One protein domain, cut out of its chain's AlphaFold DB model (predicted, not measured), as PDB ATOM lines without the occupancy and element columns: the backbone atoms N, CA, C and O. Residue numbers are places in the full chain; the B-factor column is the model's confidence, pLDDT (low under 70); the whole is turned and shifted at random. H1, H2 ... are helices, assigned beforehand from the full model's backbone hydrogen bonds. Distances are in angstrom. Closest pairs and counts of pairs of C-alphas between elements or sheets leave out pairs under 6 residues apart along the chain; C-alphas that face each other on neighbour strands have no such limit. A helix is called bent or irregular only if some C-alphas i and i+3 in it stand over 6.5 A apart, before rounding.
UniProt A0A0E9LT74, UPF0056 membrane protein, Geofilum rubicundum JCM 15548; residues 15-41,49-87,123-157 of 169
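AT A GLANCE: This is residues 15 to 41, 49 to 87 and 123 to 157 of the 169 residues of the protein "UPF0056 membrane protein" of Geofilum rubicundum JCM 15548 (UniProt A0A0E9LT74). One long helix, H4, has the shorter H1 packed side by side with it, running opposite ways; a bent helix, H2, comes close to H1 around its bend, and H3 follows and leads away from the pair, with residues 77 to 87 sticking out. The printed part has 101 residues, with four named helices in the order H1, H2, H3, H4 and no named strand: all helix. It is loose, with a radius of gyration of the C-alphas of 17.2 A, and flat, spanning 54 by 46 by 22 A.

IN THESE COORDINATES: H4, residues 123 to 156, is 49.9 A long, from C-alpha 123 at (-16.024, 62.411, 26.436) to C-alpha 156 at (12.473, 81.110, -9.968). H1, residues 15 to 33, is 26.7 A long and begins at C-alpha 15 at (10.477, 79.907, 4.548). H2, residues 50 to 71, was assigned as one helix by its hydrogen bonds but is bent: C-alphas 61 and 64 are 6.5 A apart. Its arms are H2a, residues 50 to 61, 17.0 A long, and H2b, residues 64 to 71, 11.9 A. H3, residues 73 to 85, is 18.4 A long.

HOW THE PARTS SIT: H4 and H1 touch at a shallow tilt of 21 degrees, opposite ways; their closest C-alphas, those of Gly 22 and Ala 140, are 4.2 A apart. H2a is close to H1 but not clearly touching, closest at the C-alphas of Thr 28 and Ile 61, 7.4 A. H2b is likewise close but not clearly touching, with Leu 25 and Pro 64 closest at 7.2 A between C-alphas. H2a and H2b are about perpendicular, at 85 degrees. H2b and H3 meet only through their link. H3 is apart from H1 and H4, and H2b is only just apart from H4, at 8.1 A between closest C-alphas. Every O i to N i+4 pair is within hydrogen-bond range in H1 and H3; the figures are 7 of 8 in H2a, 3 of 4 in H2b and 28 of 30 in H4.

THE WHOLE: The C-alphas farthest apart, of Thr 49 and Glu 157, are 57.2 A apart. Residues 42 to 48 and 88 to 122 are not printed, with C-alpha gaps of 15.3 A and 49.2 A. The link from H2 to H3 is tight. Mean pLDDT of the printed part is 70.8; 51 residues are under 70, among them residues 49 to 75.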
ATOM      1  N   GLU A  15      11.223  80.800   5.415       80.00
ATOM      2  CA  GLU A  15      10.477  79.907   4.548       80.00
ATOM      3  C   GLU A  15      10.717  78.432   4.916       80.00
ATOM      4  O   GLU A  15       9.772  77.657   5.090       80.00
ATOM      5  N   VAL A  16      11.978  78.038   5.122       79.50
ATOM      6  CA  VAL A  16      12.352  76.672   5.530       79.50
ATOM      7  C   VAL A  16      11.860  76.390   6.948       79.50
ATOM      8  O   VAL A  16      11.367  75.295   7.235       79.50
ATOM      9  N   PHE A  17      11.923  77.390   7.832       80.69
ATOM     10  CA  PHE A  17      11.379  77.281   9.184       80.69
ATOM     11  C   PHE A  17       9.850  77.118   9.185       80.69
ATOM     12  O   PHE A  17       9.333  76.291   9.936       80.69
ATOM     13  N   LYS A  18       9.122  77.832   8.312       80.12
ATOM     14  CA  LYS A  18       7.668  77.662   8.129       80.12
ATOM     15  C   LYS A  18       7.316  76.237   7.700       80.12
ATOM     16  O   LYS A  18       6.414  75.637   8.284       80.12
ATOM     17  N   ILE A  19       8.063  75.655   6.759       85.50
ATOM     18  CA  ILE A  19       7.845  74.271   6.305       85.50
ATOM     19  C   ILE A  19       8.138  73.269   7.435       85.50
ATOM     20  O   ILE A  19       7.306  72.409   7.727       85.50
ATOM     21  N   ALA A  20       9.287  73.389   8.110       83.44
ATOM     22  CA  ALA A  20       9.673  72.489   9.199       83.44
ATOM     23  C   ALA A  20       8.715  72.577  10.404       83.44
ATOM     24  O   ALA A  20       8.291  71.554  10.950       83.44
ATOM     25  N   GLY A  21       8.330  73.796  10.788       81.62
ATOM     26  CA  GLY A  21       7.336  74.053  11.827       81.62
ATOM     27  C   GLY A  21       5.955  73.523  11.445       81.62
ATOM     28  O   GLY A  21       5.295  72.889  12.268       81.62
ATOM     29  N   GLY A  22       5.549  73.694  10.183       86.00
ATOM     30  CA  GLY A  22       4.322  73.122   9.635       86.00
ATOM     31  C   GLY A  22       4.284  71.597   9.760       86.00
ATOM     32  O   GLY A  22       3.314  71.053  10.278       86.00
ATOM     33  N   ILE A  23       5.364  70.895   9.409       89.19
ATOM     34  CA  ILE A  23       5.459  69.430   9.561       89.19
ATOM     35  C   ILE A  23       5.326  69.003  11.035       89.19
ATOM     36  O   ILE A  23       4.600  68.054  11.345       89.19
ATOM     37  N   LEU A  24       5.979  69.709  11.964       87.62
ATOM     38  CA  LEU A  24       5.884  69.416  13.400       87.62
ATOM     39  C   LEU A  24       4.451  69.597  13.929       87.62
ATOM     40  O   LEU A  24       3.943  68.756  14.679       87.62
ATOM     41  N   LEU A  25       3.792  70.688  13.534       88.19
ATOM     42  CA  LEU A  25       2.403  70.954  13.895       88.19
ATOM     43  C   LEU A  25       1.458  69.925  13.271       88.19
ATOM     44  O   LEU A  25       0.528  69.487  13.944       88.19
ATOM     45  N   LEU A  26       1.729  69.469  12.046       89.81
ATOM     46  CA  LEU A  26       0.937  68.448  11.363       89.81
ATOM     47  C   LEU A  26       0.947  67.131  12.145       89.81
ATOM     48  O   LEU A  26      -0.113  66.582  12.439       89.81
ATOM     49  N   PHE A  27       2.130  66.655  12.548       87.88
ATOM     50  CA  PHE A  27       2.245  65.459  13.388       87.88
ATOM     51  C   PHE A  27       1.567  65.642  14.746       87.88
ATOM     52  O   PHE A  27       0.903  64.729  15.239       87.88
ATOM     53  N   THR A  28       1.681  66.832  15.335       83.75
ATOM     54  CA  THR A  28       1.027  67.150  16.608       83.75
ATOM     55  C   THR A  28      -0.499  67.089  16.472       83.75
ATOM     56  O   THR A  28      -1.151  66.385  17.242       83.75
ATOM     57  N   GLY A  29      -1.072  67.747  15.461       84.75
ATOM     58  CA  GLY A  29      -2.508  67.740  15.183       84.75
ATOM     59  C   GLY A  29      -3.037  66.343  14.853       84.75
ATOM     60  O   GLY A  29      -4.030  65.909  15.436       84.75
ATOM     61  N   LEU A  30      -2.329  65.582  14.012       87.69
ATOM     62  CA  LEU A  30      -2.680  64.195  13.693       87.69
ATOM     63  C   LEU A  30      -2.669  63.294  14.936       87.69
ATOM     64  O   LEU A  30      -3.611  62.524  15.121       87.69
ATOM     65  N   SER A  31      -1.682  63.435  15.828       82.44
ATOM     66  CA  SER A  31      -1.629  62.659  17.080       82.44
ATOM     67  C   SER A  31      -2.818  62.943  18.015       82.44
ATOM     68  O   SER A  31      -3.282  62.053  18.731       82.44
ATOM     69  N   MET A  32      -3.371  64.164  17.974       81.31
ATOM     70  CA  MET A  32      -4.591  64.531  18.705       81.31
ATOM     71  C   MET A  32      -5.849  63.922  18.069       81.31
ATOM     72  O   MET A  32      -6.746  63.480  18.784       81.31
ATOM     73  N   LEU A  33      -5.918  63.861  16.734       83.12
ATOM     74  CA  LEU A  33      -7.052  63.291  15.990       83.12
ATOM     75  C   LEU A  33      -7.128  61.767  16.085       83.12
ATOM     76  O   LEU A  33      -8.217  61.209  16.245       83.12
ATOM     77  N   GLN A  34      -5.973  61.106  15.999       78.38
ATOM     78  CA  GLN A  34      -5.830  59.655  16.148       78.38
ATOM     79  C   GLN A  34      -6.097  59.200  17.584       78.38
ATOM     80  O   GLN A  34      -6.290  58.016  17.837       78.38
ATOM     81  N   GLY A  35      -6.171  60.148  18.519       64.50
ATOM     82  CA  GLY A  35      -6.420  59.856  19.912       64.50
ATOM     83  C   GLY A  35      -5.204  59.268  20.606       64.50
ATOM     84  O   GLY A  35      -5.382  58.811  21.712       64.50
ATOM     85  N   GLU A  36      -3.980  59.318  20.069       58.09
ATOM     86  CA  GLU A  36      -2.771  58.908  20.816       58.09
ATOM     87  C   GLU A  36      -2.507  59.804  22.041       58.09
ATOM     88  O   GLU A  36      -1.820  59.420  22.984       58.09
ATOM     89  N   ALA A  37      -3.076  61.013  22.055       51.50
ATOM     90  CA  ALA A  37      -3.126  61.873  23.237       51.50
ATOM     91  C   ALA A  37      -4.141  61.399  24.303       51.50
ATOM     92  O   ALA A  37      -4.119  61.883  25.436       51.50
ATOM     93  N   THR A  38      -5.047  60.486  23.940       45.44
ATOM     94  CA  THR A  38      -6.209  60.050  24.740       45.44
ATOM     95  C   THR A  38      -6.299  58.525  24.922       45.44
ATOM     96  O   THR A  38      -6.957  58.064  25.843       45.44
ATOM     97  N   GLN A  39      -5.605  57.756  24.084       41.50
ATOM     98  CA  GLN A  39      -5.422  56.308  24.059       41.50
ATOM     99  C   GLN A  39      -3.931  56.034  24.277       41.50
ATOM    100  O   GLN A  39      -3.215  55.570  23.394       41.50
ATOM    101  N   LEU A  40      -3.438  56.365  25.464       45.03
ATOM    102  CA  LEU A  40      -2.418  55.510  26.052       45.03
ATOM    103  C   LEU A  40      -3.211  54.538  26.907       45.03
ATOM    104  O   LEU A  40      -3.742  54.924  27.942       45.03
ATOM    105  N   ASP A  41      -3.388  53.360  26.312       39.00
ATOM    106  CA  ASP A  41      -3.910  52.110  26.847       39.00
ATOM    107  C   ASP A  41      -4.085  52.115  28.375       39.00
ATOM    108  O   ASP A  41      -3.126  52.338  29.120       39.00
ATOM    109  N   THR A  49       2.189  57.176  39.345       44.06
ATOM    110  CA  THR A  49       1.299  58.223  39.866       44.06
ATOM    111  C   THR A  49       0.609  58.968  38.717       44.06
ATOM    112  O   THR A  49       1.284  59.374  37.768       44.06
ATOM    113  N   ASP A  50      -0.701  59.224  38.840       53.97
ATOM    114  CA  ASP A  50      -1.533  59.999  37.891       53.97
ATOM    115  C   ASP A  50      -0.852  61.283  37.385       53.97
ATOM    116  O   ASP A  50      -0.990  61.689  36.229       53.97
ATOM    117  N   PHE A  51      -0.028  61.897  38.235       45.47
ATOM    118  CA  PHE A  51       0.754  63.087  37.929       45.47
ATOM    119  C   PHE A  51       1.791  62.892  36.807       45.47
ATOM    120  O   PHE A  51       2.011  63.804  36.014       45.47
ATOM    121  N   SER A  52       2.433  61.723  36.706       45.31
ATOM    122  CA  SER A  52       3.420  61.418  35.656       45.31
ATOM    123  C   SER A  52       2.755  61.317  34.282       45.31
ATOM    124  O   SER A  52       3.221  61.904  33.301       45.31
ATOM    125  N   LEU A  53       1.602  60.646  34.242       50.78
ATOM    126  CA  LEU A  53       0.815  60.420  33.035       50.78
ATOM    127  C   LEU A  53       0.173  61.734  32.557       50.78
ATOM    128  O   LEU A  53       0.271  62.083  31.378       50.78
ATOM    129  N   ALA A  54      -0.352  62.541  33.486       52.00
ATOM    130  CA  ALA A  54      -0.821  63.899  33.215       52.00
ATOM    131  C   ALA A  54       0.309  64.804  32.701       52.00
ATOM    132  O   ALA A  54       0.121  65.512  31.716       52.00
ATOM    133  N   LYS A  55       1.508  64.739  33.296       49.72
ATOM    134  CA  LYS A  55       2.689  65.525  32.894       49.72
ATOM    135  C   LYS A  55       3.179  65.167  31.492       49.72
ATOM    136  O   LYS A  55       3.612  66.052  30.753       49.72
ATOM    137  N   GLN A  56       3.087  63.898  31.100       55.31
ATOM    138  CA  GLN A  56       3.459  63.444  29.761       55.31
ATOM    139  C   GLN A  56       2.424  63.873  28.705       55.31
ATOM    140  O   GLN A  56       2.822  64.381  27.652       55.31
ATOM    141  N   ARG A  57       1.117  63.790  29.023       55.56
ATOM    142  CA  ARG A  57       0.026  64.378  28.212       55.56
ATOM    143  C   ARG A  57       0.201  65.892  28.053       55.56
ATOM    144  O   ARG A  57       0.120  66.411  26.941       55.56
ATOM    145  N   PHE A  58       0.527  66.586  29.145       56.44
ATOM    146  CA  PHE A  58       0.788  68.025  29.165       56.44
ATOM    147  C   PHE A  58       1.963  68.383  28.255       56.44
ATOM    148  O   PHE A  58       1.848  69.266  27.418       56.44
ATOM    149  N   ARG A  59       3.096  67.676  28.346       56.94
ATOM    150  CA  ARG A  59       4.312  68.056  27.610       56.94
ATOM    151  C   ARG A  59       4.177  67.931  26.088       56.94
ATOM    152  O   ARG A  59       4.760  68.738  25.374       56.94
ATOM    153  N   LYS A  60       3.424  66.945  25.587       56.34
ATOM    154  CA  LYS A  60       3.273  66.698  24.137       56.34
ATOM    155  C   LYS A  60       2.379  67.745  23.455       56.34
ATOM    156  O   LYS A  60       2.637  68.123  22.321       56.34
ATOM    157  N   ILE A  61       1.370  68.242  24.172       57.25
ATOM    158  CA  ILE A  61       0.383  69.215  23.677       57.25
ATOM    159  C   ILE A  61       0.821  70.661  23.966       57.25
ATOM    160  O   ILE A  61       0.634  71.552  23.140       57.25
ATOM    161  N   LEU A  62       1.437  70.908  25.126       54.84
ATOM    162  CA  LEU A  62       1.735  72.259  25.604       54.84
ATOM    163  C   LEU A  62       2.954  72.896  24.918       54.84
ATOM    164  O   LEU A  62       3.011  74.114  24.806       54.84
ATOM    165  N   VAL A  63       3.929  72.112  24.451       55.38
ATOM    166  CA  VAL A  63       5.169  72.682  23.892       55.38
ATOM    167  C   VAL A  63       4.924  73.442  22.574       55.38
ATOM    168  O   VAL A  63       5.401  74.569  22.475       55.38
ATOM    169  N   PRO A  64       4.142  72.928  21.602       59.62
ATOM    170  CA  PRO A  64       3.849  73.675  20.374       59.62
ATOM    171  C   PRO A  64       2.625  74.595  20.501       59.62
ATOM    172  O   PRO A  64       2.628  75.689  19.948       59.62
ATOM    173  N   LEU A  65       1.578  74.169  21.222       58.25
ATOM    174  CA  LEU A  65       0.285  74.872  21.283       58.25
ATOM    175  C   LEU A  65       0.094  75.669  22.576       58.25
ATOM    176  O   LEU A  65      -0.503  76.745  22.585       58.25
ATOM    177  N   GLY A  66       0.615  75.144  23.679       61.00
ATOM    178  CA  GLY A  66       0.478  75.753  24.992       61.00
ATOM    179  C   GLY A  66       1.331  76.998  25.169       61.00
ATOM    180  O   GLY A  66       0.875  77.894  25.853       61.00
ATOM    181  N   ILE A  67       2.496  77.126  24.525       59.91
ATOM    182  CA  ILE A  67       3.263  78.386  24.556       59.91
ATOM    183  C   ILE A  67       2.473  79.523  23.868       59.91
ATOM    184  O   ILE A  67       2.248  80.542  24.523       59.91
ATOM    185  N   PRO A  68       1.953  79.364  22.629       58.69
ATOM    186  CA  PRO A  68       1.077  80.362  22.005       58.69
ATOM    187  C   PRO A  68      -0.221  80.642  22.777       58.69
ATOM    188  O   PRO A  68      -0.651  81.789  22.850       58.69
ATOM    189  N   MET A  69      -0.861  79.618  23.356       61.06
ATOM    190  CA  MET A  69      -2.128  79.773  24.089       61.06
ATOM    191  C   MET A  69      -1.961  80.320  25.515       61.06
ATOM    192  O   MET A  69      -2.779  81.139  25.921       61.06
ATOM    193  N   LEU A  70      -0.923  79.917  26.262       61.00
ATOM    194  CA  LEU A  70      -0.587  80.476  27.585       61.00
ATOM    195  C   LEU A  70      -0.164  81.934  27.459       61.00
ATOM    196  O   LEU A  70      -0.559  82.756  28.279       61.00
ATOM    197  N   ALA A  71       0.622  82.254  26.427       58.22
ATOM    198  CA  ALA A  71       0.902  83.639  26.083       58.22
ATOM    199  C   ALA A  71      -0.355  84.355  25.566       58.22
ATOM    200  O   ALA A  71      -0.449  85.565  25.729       58.22
ATOM    201  N   GLY A  72      -1.313  83.607  25.005       59.31
ATOM    202  CA  GLY A  72      -2.617  84.043  24.524       59.31
ATOM    203  C   GLY A  72      -2.497  85.025  23.356       59.31
ATOM    204  O   GLY A  72      -2.040  86.144  23.570       59.31
ATOM    205  N   PRO A  73      -2.980  84.725  22.138       62.22
ATOM    206  CA  PRO A  73      -2.949  85.707  21.047       62.22
ATOM    207  C   PRO A  73      -3.643  87.031  21.427       62.22
ATOM    208  O   PRO A  73      -3.183  88.104  21.039       62.22
ATOM    209  N   GLY A  74      -4.681  86.980  22.273       61.16
ATOM    210  CA  GLY A  74      -5.324  88.171  22.841       61.16
ATOM    211  C   GLY A  74      -4.459  88.934  23.854       61.16
ATOM    212  O   GLY A  74      -4.434  90.163  23.830       61.16
ATOM    213  N   SER A  75      -3.699  88.234  24.699       69.12
ATOM    214  CA  SER A  75      -2.778  88.857  25.661       69.12
ATOM    215  C   SER A  75      -1.561  89.464  24.959       69.12
ATOM    216  O   SER A  75      -1.208  90.603  25.254       69.12
ATOM    217  N   ILE A  76      -0.988  88.779  23.961       70.94
ATOM    218  CA  ILE A  76       0.081  89.319  23.102       70.94
ATOM    219  C   ILE A  76      -0.394  90.602  22.405       70.94
ATOM    220  O   ILE A  76       0.275  91.630  22.486       70.94
ATOM    221  N   THR A  77      -1.581  90.575  21.787       68.75
ATOM    222  CA  THR A  77      -2.159  91.749  21.109       68.75
ATOM    223  C   THR A  77      -2.382  92.910  22.079       68.75
ATOM    224  O   THR A  77      -2.042  94.047  21.765       68.75
ATOM    225  N   THR A  78      -2.900  92.633  23.278       69.75
ATOM    226  CA  THR A  78      -3.175  93.662  24.292       69.75
ATOM    227  C   THR A  78      -1.889  94.314  24.792       69.75
ATOM    228  O   THR A  78      -1.828  95.538  24.885       69.75
ATOM    229  N   VAL A  79      -0.847  93.523  25.065       69.69
ATOM    230  CA  VAL A  79       0.457  94.033  25.517       69.69
ATOM    231  C   VAL A  79       1.147  94.844  24.421       69.69
ATOM    232  O   VAL A  79       1.697  95.898  24.720       69.69
ATOM    233  N   ILE A  80       1.092  94.410  23.156       70.88
ATOM    234  CA  ILE A  80       1.656  95.176  22.033       70.88
ATOM    235  C   ILE A  80       0.909  96.503  21.855       70.88
ATOM    236  O   ILE A  80       1.539  97.555  21.752       70.88
ATOM    237  N   LEU A  81      -0.427  96.471  21.862       68.88
ATOM    238  CA  LEU A  81      -1.249  97.666  21.682       68.88
ATOM    239  C   LEU A  81      -1.004  98.678  22.805       68.88
ATOM    240  O   LEU A  81      -0.701  99.836  22.534       68.88
ATOM    241  N   TYR A  82      -1.051  98.243  24.062       66.94
ATOM    242  CA  TYR A  82      -0.796  99.135  25.189       66.94
ATOM    243  C   TYR A  82       0.667  99.564  25.307       66.94
ATOM    244  O   TYR A  82       0.922 100.713  25.648       66.94
ATOM    245  N   GLY A  83       1.620  98.694  24.962       67.62
ATOM    246  CA  GLY A  83       3.040  99.042  24.901       67.62
ATOM    247  C   GLY A  83       3.350 100.096  23.835       67.62
ATOM    248  O   GLY A  83       4.260 100.899  24.014       67.62
ATOM    249  N   SER A  84       2.565 100.143  22.752       65.88
ATOM    250  CA  SER A  84       2.662 101.195  21.728       65.88
ATOM    251  C   SER A  84       2.019 102.525  22.142       65.88
ATOM    252  O   SER A  84       2.364 103.570  21.597       65.88
ATOM    253  N   LEU A  85       1.104 102.492  23.115       63.81
ATOM    254  CA  LEU A  85       0.369 103.657  23.619       63.81
ATOM    255  C   LEU A  85       1.001 104.256  24.887       63.81
ATOM    256  O   LEU A  85       0.681 105.384  25.249       63.81
ATOM    257  N   SER A  86       1.889 103.517  25.561       55.25
ATOM    258  CA  SER A  86       2.404 103.882  26.880       55.25
ATOM    259  C   SER A  86       3.610 104.820  26.805       55.25
ATOM    260  O   SER A  86       4.725 104.395  26.497       55.25
ATOM    261  N   GLY A  87       3.392 106.090  27.148       62.66
ATOM    262  CA  GLY A  87       4.447 107.099  27.313       62.66
ATOM    263  C   GLY A  87       4.413 107.823  28.663       62.66
ATOM    264  O   GLY A  87       5.319 108.602  28.957       62.66
ATOM    265  N   ILE A 123     -15.462  62.194  27.777       71.06
ATOM    266  CA  ILE A 123     -16.024  62.411  26.436       71.06
ATOM    267  C   ILE A 123     -15.863  63.868  25.980       71.06
ATOM    268  O   ILE A 123     -15.438  64.112  24.850       71.06
ATOM    269  N   VAL A 124     -16.162  64.842  26.843       74.88
ATOM    270  CA  VAL A 124     -16.053  66.273  26.517       74.88
ATOM    271  C   VAL A 124     -14.596  66.620  26.220       74.88
ATOM    272  O   VAL A 124     -14.302  67.236  25.196       74.88
ATOM    273  N   PHE A 125     -13.662  66.137  27.043       73.12
ATOM    274  CA  PHE A 125     -12.229  66.336  26.826       73.12
ATOM    275  C   PHE A 125     -11.734  65.748  25.492       73.12
ATOM    276  O   PHE A 125     -10.956  66.393  24.783       73.12
ATOM    277  N   VAL A 126     -12.217  64.559  25.105       74.25
ATOM    278  CA  VAL A 126     -11.895  63.934  23.808       74.25
ATOM    279  C   VAL A 126     -12.380  64.806  22.649       74.25
ATOM    280  O   VAL A 126     -11.636  65.033  21.694       74.25
ATOM    281  N   VAL A 127     -13.613  65.315  22.723       81.06
ATOM    282  CA  VAL A 127     -14.191  66.169  21.674       81.06
ATOM    283  C   VAL A 127     -13.396  67.468  21.536       81.06
ATOM    284  O   VAL A 127     -13.016  67.823  20.421       81.06
ATOM    285  N   PHE A 128     -13.065  68.137  22.645       81.44
ATOM    286  CA  PHE A 128     -12.231  69.343  22.615       81.44
ATOM    287  C   PHE A 128     -10.846  69.065  22.026       81.44
ATOM    288  O   PHE A 128     -10.413  69.783  21.127       81.44
ATOM    289  N   THR A 129     -10.179  67.997  22.464       77.69
ATOM    290  CA  THR A 129      -8.860  67.606  21.939       77.69
ATOM    291  C   THR A 129      -8.909  67.364  20.428       77.69
ATOM    292  O   THR A 129      -8.008  67.791  19.709       77.69
ATOM    293  N   ARG A 130      -9.990  66.761  19.915       83.00
ATOM    294  CA  ARG A 130     -10.194  66.585  18.470       83.00
ATOM    295  C   ARG A 130     -10.412  67.909  17.747       83.00
ATOM    296  O   ARG A 130      -9.799  68.111  16.707       83.00
ATOM    297  N   ILE A 131     -11.222  68.822  18.288       88.62
ATOM    298  CA  ILE A 131     -11.443  70.151  17.693       88.62
ATOM    299  C   ILE A 131     -10.118  70.917  17.583       88.62
ATOM    300  O   ILE A 131      -9.783  71.405  16.505       88.62
ATOM    301  N   PHE A 132      -9.327  70.963  18.660       85.56
ATOM    302  CA  PHE A 132      -7.997  71.574  18.625       85.56
ATOM    303  C   PHE A 132      -7.061  70.850  17.653       85.56
ATOM    304  O   PHE A 132      -6.350  71.512  16.904       85.56
ATOM    305  N   GLY A 133      -7.113  69.518  17.585       85.75
ATOM    306  CA  GLY A 133      -6.374  68.735  16.595       85.75
ATOM    307  C   GLY A 133      -6.693  69.136  15.151       85.75
ATOM    308  O   GLY A 133      -5.770  69.305  14.354       85.75
ATOM    309  N   ILE A 134      -7.970  69.365  14.817       91.88
ATOM    310  CA  ILE A 134      -8.391  69.851  13.488       91.88
ATOM    311  C   ILE A 134      -7.821  71.252  13.229       91.88
ATOM    312  O   ILE A 134      -7.246  71.487  12.168       91.88
ATOM    313  N   ILE A 135      -7.930  72.166  14.201       90.06
ATOM    314  CA  ILE A 135      -7.435  73.549  14.078       90.06
ATOM    315  C   ILE A 135      -5.915  73.569  13.867       90.06
ATOM    316  O   ILE A 135      -5.429  74.222  12.948       90.06
ATOM    317  N   VAL A 136      -5.158  72.825  14.677       88.56
ATOM    318  CA  VAL A 136      -3.693  72.748  14.572       88.56
ATOM    319  C   VAL A 136      -3.266  72.139  13.242       88.56
ATOM    320  O   VAL A 136      -2.336  72.639  12.616       88.56
ATOM    321  N   THR A 137      -3.970  71.105  12.776       91.44
ATOM    322  CA  THR A 137      -3.726  70.500  11.458       91.44
ATOM    323  C   THR A 137      -3.954  71.518  10.338       91.44
ATOM    324  O   THR A 137      -3.139  71.609   9.425       91.44
ATOM    325  N   ALA A 138      -5.012  72.328  10.413       93.25
ATOM    326  CA  ALA A 138      -5.269  73.375   9.424       93.25
ATOM    327  C   ALA A 138      -4.161  74.446   9.409       93.25
ATOM    328  O   ALA A 138      -3.665  74.797   8.340       93.25
ATOM    329  N   ILE A 139      -3.723  74.904  10.589       90.19
ATOM    330  CA  ILE A 139      -2.614  75.864  10.728       90.19
ATOM    331  C   ILE A 139      -1.311  75.277  10.168       90.19
ATOM    332  O   ILE A 139      -0.565  75.965   9.477       90.19
ATOM    333  N   ALA A 140      -1.052  73.993  10.420       89.56
ATOM    334  CA  ALA A 140       0.106  73.290   9.886       89.56
ATOM    335  C   ALA A 140       0.132  73.303   8.350       89.56
ATOM    336  O   ALA A 140       1.147  73.661   7.757       89.56
ATOM    337  N   VAL A 141      -0.993  72.964   7.707       93.81
ATOM    338  CA  VAL A 141      -1.109  73.010   6.242       93.81
ATOM    339  C   VAL A 141      -0.922  74.434   5.722       93.81
ATOM    340  O   VAL A 141      -0.203  74.620   4.744       93.81
ATOM    341  N   GLN A 142      -1.500  75.438   6.386       90.38
ATOM    342  CA  GLN A 142      -1.310  76.842   6.017       90.38
ATOM    343  C   GLN A 142       0.175  77.234   6.035       90.38
ATOM    344  O   GLN A 142       0.672  77.764   5.046       90.38
ATOM    345  N   PHE A 143       0.907  76.905   7.102       87.00
ATOM    346  CA  PHE A 143       2.342  77.195   7.212       87.00
ATOM    347  C   PHE A 143       3.173  76.494   6.135       87.00
ATOM    348  O   PHE A 143       4.119  77.076   5.604       87.00
ATOM    349  N   MET A 144       2.817  75.258   5.777       89.19
ATOM    350  CA  MET A 144       3.483  74.538   4.692       89.19
ATOM    351  C   MET A 144       3.211  75.183   3.329       89.19
ATOM    352  O   MET A 144       4.135  75.303   2.530       89.19
ATOM    353  N   VAL A 145       1.975  75.610   3.059       88.62
ATOM    354  CA  VAL A 145       1.604  76.272   1.796       88.62
ATOM    355  C   VAL A 145       2.270  77.639   1.672       88.62
ATOM    356  O   VAL A 145       2.805  77.942   0.611       88.62
ATOM    357  N   GLU A 146       2.281  78.439   2.739       86.31
ATOM    358  CA  GLU A 146       2.968  79.734   2.768       86.31
ATOM    359  C   GLU A 146       4.479  79.563   2.577       86.31
ATOM    360  O   GLU A 146       5.061  80.211   1.712       86.31
ATOM    361  N   GLY A 147       5.106  78.634   3.308       84.19
ATOM    362  CA  GLY A 147       6.536  78.364   3.168       84.19
ATOM    363  C   GLY A 147       6.911  77.858   1.772       84.19
ATOM    364  O   GLY A 147       7.867  78.341   1.178       84.19
ATOM    365  N   LEU A 148       6.136  76.935   1.191       85.00
ATOM    366  CA  LEU A 148       6.358  76.479  -0.189       85.00
ATOM    367  C   LEU A 148       6.122  77.606  -1.203       85.00
ATOM    368  O   LEU A 148       6.889  77.747  -2.153       85.00
ATOM    369  N   GLY A 149       5.076  78.407  -1.002       80.38
ATOM    370  CA  GLY A 149       4.722  79.532  -1.861       80.38
ATOM    371  C   GLY A 149       5.756  80.655  -1.868       80.38
ATOM    372  O   GLY A 149       5.829  81.366  -2.860       80.38
ATOM    373  N   GLU A 150       6.567  80.798  -0.821       74.31
ATOM    374  CA  GLU A 150       7.686  81.750  -0.762       74.31
ATOM    375  C   GLU A 150       8.985  81.165  -1.354       74.31
ATOM    376  O   GLU A 150       9.753  81.886  -1.991       74.31
ATOM    377  N   VAL A 151       9.193  79.844  -1.254       69.31
ATOM    378  CA  VAL A 151      10.328  79.144  -1.896       69.31
ATOM    379  C   VAL A 151      10.180  79.076  -3.421       69.31
ATOM    380  O   VAL A 151      11.169  79.129  -4.151       69.31
ATOM    381  N   PHE A 152       8.955  78.947  -3.934       68.56
ATOM    382  CA  PHE A 152       8.717  78.821  -5.377       68.56
ATOM    383  C   PHE A 152       9.177  80.051  -6.190       68.56
ATOM    384  O   PHE A 152       9.865  79.857  -7.193       68.56
ATOM    385  N   PRO A 153       8.848  81.298  -5.798       66.12
ATOM    386  CA  PRO A 153       9.356  82.513  -6.430       66.12
ATOM    387  C   PRO A 153      10.861  82.693  -6.233       66.12
ATOM    388  O   PRO A 153      11.542  83.028  -7.196       66.12
ATOM    389  N   SER A 154      11.400  82.410  -5.039       59.06
ATOM    390  CA  SER A 154      12.834  82.600  -4.764       59.06
ATOM    391  C   SER A 154      13.721  81.666  -5.596       59.06
ATOM    392  O   SER A 154      14.774  82.075  -6.087       59.06
ATOM    393  N   TRP A 155      13.264  80.434  -5.846       55.09
ATOM    394  CA  TRP A 155      13.924  79.503  -6.764       55.09
ATOM    395  C   TRP A 155      13.806  79.938  -8.234       55.09
ATOM    396  O   TRP A 155      14.726  79.709  -9.019       55.09
ATOM    397  N   MET A 156      12.705  80.600  -8.608       59.47
ATOM    398  CA  MET A 156      12.473  81.110  -9.968       59.47
ATOM    399  C   MET A 156      13.251  82.408 -10.261       59.47
ATOM    400  O   MET A 156      13.626  82.643 -11.408       59.47
ATOM    401  N   GLU A 157      13.540  83.216  -9.236       60.50
ATOM    402  CA  GLU A 157      14.325  84.461  -9.312       60.50
ATOM    403  C   GLU A 157      15.846  84.255  -9.180       60.50
ATOM    404  O   GLU A 157      16.610  85.220  -9.248       60.50
TER     405      GLU A 157